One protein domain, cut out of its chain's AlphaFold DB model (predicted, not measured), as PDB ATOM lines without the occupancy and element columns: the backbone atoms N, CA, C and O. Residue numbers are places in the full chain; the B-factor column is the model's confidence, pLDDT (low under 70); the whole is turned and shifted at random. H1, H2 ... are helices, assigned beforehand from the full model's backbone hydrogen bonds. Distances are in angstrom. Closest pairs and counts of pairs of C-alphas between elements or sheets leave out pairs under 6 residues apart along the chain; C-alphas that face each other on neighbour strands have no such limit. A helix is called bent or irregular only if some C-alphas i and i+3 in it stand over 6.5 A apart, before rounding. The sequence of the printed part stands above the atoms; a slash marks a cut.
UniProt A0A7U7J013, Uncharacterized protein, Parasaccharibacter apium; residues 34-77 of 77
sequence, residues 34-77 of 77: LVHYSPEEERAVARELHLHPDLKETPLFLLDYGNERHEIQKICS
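AT A GLANCE: This is residues 34 to 77 of the 77 residues of an uncharacterized protein of Parasaccharibacter apium (UniProt A0A7U7J013). Two helices, H1 and the longer H2, make an open helical hairpin shaped like a narrow V, coming nearest to each other beside the link that joins them and spreading away from it. A short lead-in, residues 34 to 38, folds back from the start of H1 toward the side of H2. The printed part has 44 residues with two named helices, H1 then H2, and no named strand; its class is all helix. It is loose, with a radius of gyration of the C-alphas of 12.0 A, and flat, spanning 36 by 20 by 11 A.

HOW THE PARTS SIT: After the lead-in comes H1, residues 39 to 51, and then H2, residues 58 to 76. The two only just touch, with 3 pairs of C-alphas within 8 A; the closest C-alphas are those of Leu 49 and Pro 59, 7.1 A apart. H1 touches H2 with residues 46 to 49 alone, and H2 touches H1 with residues 58 to 59 alone. They run opposite ways at a shallow tilt of 21 degrees, a helical hairpin, with their centres 16.2 A apart. Residues 36 to 44 stand free, of which 39 to 44 belong to H1, and so do residues 63 to 68 of H2. In H1 and H2 every O i to N i+4 pair is within hydrogen-bond range.

IN THESE COORDINATES: H1 runs from C-alpha 39 at (167.717, 159.027, 112.401) to C-alpha 51 at (172.320, 154.706, 130.271), 19.0 A. H2 is 26.3 A long and ends with C-alpha 76 at (166.127, 144.463, 98.097). Neither helix is bent.

THE WHOLE: The C-alphas farthest apart, those of Pro 53 and Ser 77, are 35.9 A apart. The first and last printed C-alphas, of Leu 34 and Ser 77, are 10.4 A apart. The link from H1 to H2 is short, with 6 residues. The printed part has no cut, its mean pLDDT is 91.0, and no printed residue is under 70.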
ATOM      1  N   LEU A  34     161.806 145.185 106.354       88.12
ATOM      2  CA  LEU A  34     162.654 145.969 107.244       88.12
ATOM      3  C   LEU A  34     161.820 147.040 107.944       88.12
ATOM      4  O   LEU A  34     161.160 147.850 107.297       88.12
ATOM      5  N   VAL A  35     161.871 147.058 109.276       88.12
ATOM      6  CA  VAL A  35     161.264 148.134 110.071       88.12
ATOM      7  C   VAL A  35     162.058 149.409 109.829       88.12
ATOM      8  O   VAL A  35     163.259 149.426 110.082       88.12
ATOM      9  N   HIS A  36     161.419 150.466 109.337       87.06
ATOM     10  CA  HIS A  36     162.082 151.750 109.140       87.06
ATOM     11  C   HIS A  36     162.232 152.482 110.477       87.06
ATOM     12  O   HIS A  36     161.251 152.620 111.204       87.06
ATOM     13  N   TYR A  37     163.444 152.947 110.772       87.69
ATOM     14  CA  TYR A  37     163.727 153.841 111.890       87.69
ATOM     15  C   TYR A  37     164.239 155.162 111.327       87.69
ATOM     16  O   TYR A  37     165.081 155.181 110.427       87.69
ATOM     17  N   SER A  38     163.713 156.263 111.842       92.81
ATOM     18  CA  SER A  38     164.244 157.592 111.569       92.81
ATOM     19  C   SER A  38     165.607 157.779 112.251       92.81
ATOM     20  O   SER A  38     165.875 157.173 113.295       92.81
ATOM     21  N   PRO A  39     166.464 158.678 111.734       92.56
ATOM     22  CA  PRO A  39     167.717 159.027 112.401       92.56
ATOM     23  C   PRO A  39     167.521 159.519 113.845       92.56
ATOM     24  O   PRO A  39     168.404 159.380 114.689       92.56
ATOM     25  N   GLU A  40     166.376 160.130 114.153       96.44
ATOM     26  CA  GLU A  40     166.024 160.581 115.499       96.44
ATOM     27  C   GLU A  40     165.769 159.408 116.455       96.44
ATOM     28  O   GLU A  40     166.280 159.429 117.580       96.44
ATOM     29  N   GLU A  41     165.032 158.388 116.006       94.06
ATOM     30  CA  GLU A  41     164.744 157.171 116.778       94.06
ATOM     31  C   GLU A  41     166.021 156.374 117.055       94.06
ATOM     32  O   GLU A  41     166.271 155.997 118.201       94.06
ATOM     33  N   GLU A  42     166.884 156.201 116.051       90.50
ATOM     34  CA  GLU A  42     168.163 155.496 116.218       90.50
ATOM     35  C   GLU A  42     169.056 156.179 117.264       90.50
ATOM     36  O   GLU A  42     169.604 155.530 118.160       90.50
ATOM     37  N   ARG A  43     169.154 157.515 117.217       92.06
ATOM     38  CA  ARG A  43     169.912 158.285 118.217       92.06
ATOM     39  C   ARG A  43     169.294 158.192 119.611       92.06
ATOM     40  O   ARG A  43     170.032 158.264 120.593       92.06
ATOM     41  N   ALA A  44     167.968 158.114 119.722       94.75
ATOM     42  CA  ALA A  44     167.288 157.988 121.008       94.75
ATOM     43  C   ALA A  44     167.594 156.640 121.667       94.75
ATOM     44  O   ALA A  44     168.028 156.626 122.818       94.75
ATOM     45  N   VAL A  45     167.486 155.547 120.909       91.19
ATOM     46  CA  VAL A  45     167.817 154.195 121.380       91.19
ATOM     47  C   VAL A  45     169.291 154.089 121.763       91.19
ATOM     48  O   VAL A  45     169.616 153.552 122.817       91.19
ATOM     49  N   ALA A  46     170.200 154.655 120.963       90.25
ATOM     50  CA  ALA A  46     171.624 154.647 121.291       90.25
ATOM     51  C   ALA A  46     171.924 155.338 122.635       90.25
ATOM     52  O   ALA A  46     172.752 154.856 123.410       90.25
ATOM     53  N   ARG A  47     171.237 156.452 122.936       93.75
ATOM     54  CA  ARG A  47     171.356 157.125 124.239       93.75
ATOM     55  C   ARG A  47     170.797 156.272 125.367       93.75
ATOM     56  O   ARG A  47     171.448 156.175 126.399       93.75
ATOM     57  N   GLU A  48     169.627 155.674 125.174       93.56
ATOM     58  CA  GLU A  48     169.011 154.789 126.163       93.56
ATOM     59  C   GLU A  48     169.957 153.639 126.513       93.56
ATOM     60  O   GLU A  48     170.350 153.506 127.666       93.56
ATOM     61  N   LEU A  49     170.459 152.907 125.518       92.19
ATOM     62  CA  LEU A  49     171.399 151.800 125.733       92.19
ATOM     63  C   LEU A  49     172.650 152.208 126.517       92.19
ATOM     64  O   LEU A  49     173.144 151.433 127.329       92.19
ATOM     65  N   HIS A  50     173.153 153.427 126.314       89.94
ATOM     66  CA  HIS A  50     174.310 153.925 127.056       89.94
ATOM     67  C   HIS A  50     174.014 154.185 128.544       89.94
ATOM     68  O   HIS A  50     174.919 154.124 129.373       89.94
ATOM     69  N   LEU A  51     172.758 154.472 128.893       94.56
ATOM     70  CA  LEU A  51     172.320 154.706 130.271       94.56
ATOM     71  C   LEU A  51     172.056 153.402 131.046       94.56
ATOM     72  O   LEU A  51     171.908 153.455 132.266       94.56
ATOM     73  N   HIS A  52     172.025 152.252 130.365       94.56
ATOM     74  CA  HIS A  52     171.721 150.939 130.934       94.56
ATOM     75  C   HIS A  52     172.982 150.057 131.019       94.56
ATOM     76  O   HIS A  52     173.306 149.337 130.072       94.56
ATOM     77  N   PRO A  53     173.734 150.086 132.140       89.12
ATOM     78  CA  PRO A  53     174.993 149.344 132.276       89.12
ATOM     79  C   PRO A  53     174.817 147.817 132.244       89.12
ATOM     80  O   PRO A  53     175.766 147.084 131.961       89.12
ATOM     81  N   ASP A  54     173.611 147.328 132.517       95.31
ATOM     82  CA  ASP A  54     173.207 145.931 132.365       95.31
ATOM     83  C   ASP A  54     173.121 145.485 130.893       95.31
ATOM     84  O   ASP A  54     173.269 144.298 130.606       95.31
ATOM     85  N   LEU A  55     172.988 146.428 129.954       92.94
ATOM     86  CA  LEU A  55     172.887 146.189 128.511       92.94
ATOM     87  C   LEU A  55     174.204 146.422 127.755       92.94
ATOM     88  O   LEU A  55     174.203 146.635 126.545       92.94
ATOM     89  N   LYS A  56     175.350 146.360 128.438       89.19
ATOM     90  CA  LYS A  56     176.679 146.669 127.871       89.19
ATOM     91  C   LYS A  56     177.036 145.937 126.564       89.19
ATOM     92  O   LYS A  56     177.772 146.489 125.754       89.19
ATOM     93  N   GLU A  57     176.517 144.726 126.350       91.38
ATOM     94  CA  GLU A  57     176.789 143.928 125.143       91.38
ATOM     95  C   GLU A  57     175.768 144.192 124.021       91.38
ATOM     96  O   GLU A  57     176.039 143.926 122.853       91.38
ATOM     97  N   THR A  58     174.590 144.734 124.343       91.81
ATOM     98  CA  THR A  58     173.510 144.989 123.376       91.81
ATOM     99  C   THR A  58     173.950 145.879 122.206       91.81
ATOM    100  O   THR A  58     173.631 145.529 121.069       91.81
ATOM    101  N   PRO A  59     174.724 146.968 122.406       88.94
ATOM    102  CA  PRO A  59     175.258 147.751 121.294       88.94
ATOM    103  C   PRO A  59     176.114 146.946 120.307       88.94
ATOM    104  O   PRO A  59     176.084 147.246 119.117       88.94
ATOM    105  N   LEU A  60     176.841 145.919 120.768       87.88
ATOM    106  CA  LEU A  60     177.652 145.065 119.890       87.88
ATOM    107  C   LEU A  60     176.757 144.247 118.954       87.88
ATOM    108  O   LEU A  60     176.969 144.246 117.747       87.88
ATOM    109  N   PHE A  61     175.700 143.630 119.488       89.19
ATOM    110  CA  PHE A  61     174.742 142.873 118.676       89.19
ATOM    111  C   PHE A  61     173.968 143.759 117.693       89.19
ATOM    112  O   PHE A  61     173.659 143.338 116.579       89.19
ATOM    113  N   LEU A  62     173.656 144.996 118.086       90.25
ATOM    114  CA  LEU A  62     172.959 145.936 117.210       90.25
ATOM    115  C   LEU A  62     173.834 146.436 116.058       90.25
ATOM    116  O   LEU A  62     173.295 146.772 115.004       90.25
ATOM    117  N   LEU A  63     175.158 146.456 116.229       88.44
ATOM    118  CA  LEU A  63     176.089 146.769 115.147       88.44
ATOM    119  C   LEU A  63     176.009 145.713 114.034       88.44
ATOM    120  O   LEU A  63     175.812 146.064 112.870       88.44
ATOM    121  N   ASP A  64     176.096 144.432 114.396       89.25
ATOM    122  CA  ASP A  64     175.990 143.320 113.443       89.25
ATOM    123  C   ASP A  64     174.621 143.309 112.756       89.25
ATOM    124  O   ASP A  64     174.532 143.233 111.530       89.25
ATOM    125  N   TYR A  65     173.553 143.506 113.532       88.81
ATOM    126  CA  TYR A  65     172.200 143.643 112.997       88.81
ATOM    127  C   TYR A  65     172.072 144.815 112.009       88.81
ATOM    128  O   TYR A  65     171.419 144.697 110.970       88.81
ATOM    129  N   GLY A  66     172.711 145.953 112.296       89.69
ATOM    130  CA  GLY A  66     172.764 147.101 111.392       89.69
ATOM    131  C   GLY A  66     173.457 146.774 110.068       89.69
ATOM    132  O   GLY A  66     172.948 147.137 109.004       89.69
ATOM    133  N   ASN A  67     174.568 146.033 110.118       91.31
ATOM    134  CA  ASN A  67     175.287 145.577 108.926       91.31
ATOM    135  C   ASN A  67     174.426 144.637 108.070       91.31
ATOM    136  O   ASN A  67     174.293 144.855 106.867       91.31
ATOM    137  N   GLU A  68     173.784 143.637 108.679       90.94
ATOM    138  CA  GLU A  68     172.888 142.715 107.967       90.94
ATOM    139  C   GLU A  68     171.738 143.459 107.282       90.94
ATOM    140  O   GLU A  68     171.425 143.211 106.115       90.94
ATOM    141  N   ARG A  69     171.130 144.427 107.979       91.75
ATOM    142  CA  ARG A  69     170.080 145.278 107.407       91.75
ATOM    143  C   ARG A  69     170.573 146.077 106.212       91.75
ATOM    144  O   ARG A  69     169.845 146.179 105.228       91.75
ATOM    145  N   HIS A  70     171.777 146.633 106.291       91.38
ATOM    146  CA  HIS A  70     172.363 147.390 105.192       91.38
ATOM    147  C   HIS A  70     172.594 146.512 103.954       91.38
ATOM    148  O   HIS A  70     172.285 146.930 102.839       91.38
ATOM    149  N   GLU A  71     173.060 145.273 104.134       93.19
ATOM    150  CA  GLU A  71     173.211 144.322 103.027       93.19
ATOM    151  C   GLU A  71     171.861 143.918 102.422       93.19
ATOM    152  O   GLU A  71     171.717 143.897 101.200       93.19
ATOM    153  N   ILE A  72     170.835 143.687 103.247       91.88
ATOM    154  CA  ILE A  72     169.471 143.446 102.752       91.88
ATOM    155  C   ILE A  72     168.983 144.639 101.924       91.88
ATOM    156  O   ILE A  72     168.455 144.437 100.833       91.88
ATOM    157  N   GLN A  73     169.172 145.875 102.398       91.12
ATOM    158  CA  GLN A  73     168.770 147.077 101.657       91.12
ATOM    159  C   GLN A  73     169.451 147.158 100.289       91.12
ATOM    160  O   GLN A  73     168.779 147.446  99.310       91.12
ATOM    161  N   LYS A  74     170.746 146.836 100.184       92.56
ATOM    162  CA  LYS A  74     171.450 146.809  98.886       92.56
ATOM    163  C   LYS A  74     170.863 145.805  97.892       92.56
ATOM    164  O   LYS A  74     170.950 146.028  96.690       92.56
ATOM    165  N   ILE A  75     170.346 144.677  98.381       91.81
ATOM    166  CA  ILE A  75     169.824 143.588  97.542       91.81
ATOM    167  C   ILE A  75     168.341 143.810  97.198       91.81
ATOM    168  O   ILE A  75     167.883 143.384  96.139       91.81
ATOM    169  N   CYS A  76     167.590 144.449  98.097       89.25
ATOM    170  CA  CYS A  76     166.127 144.463  98.097       89.25
ATOM    171  C   CYS A  76     165.482 145.856  97.972       89.25
ATOM    172  O   CYS A  76     164.256 145.944  98.066       89.25
ATOM    173  N   SER A  77     166.259 146.934  97.826       80.31
ATOM    174  CA  SER A  77     165.792 148.326  97.640       80.31
ATOM    175  C   SER A  77     166.387 148.941  96.379       80.31
ATOM    176  O   SER A  77     165.686 149.782  95.776       80.31
TER     177      SER A  77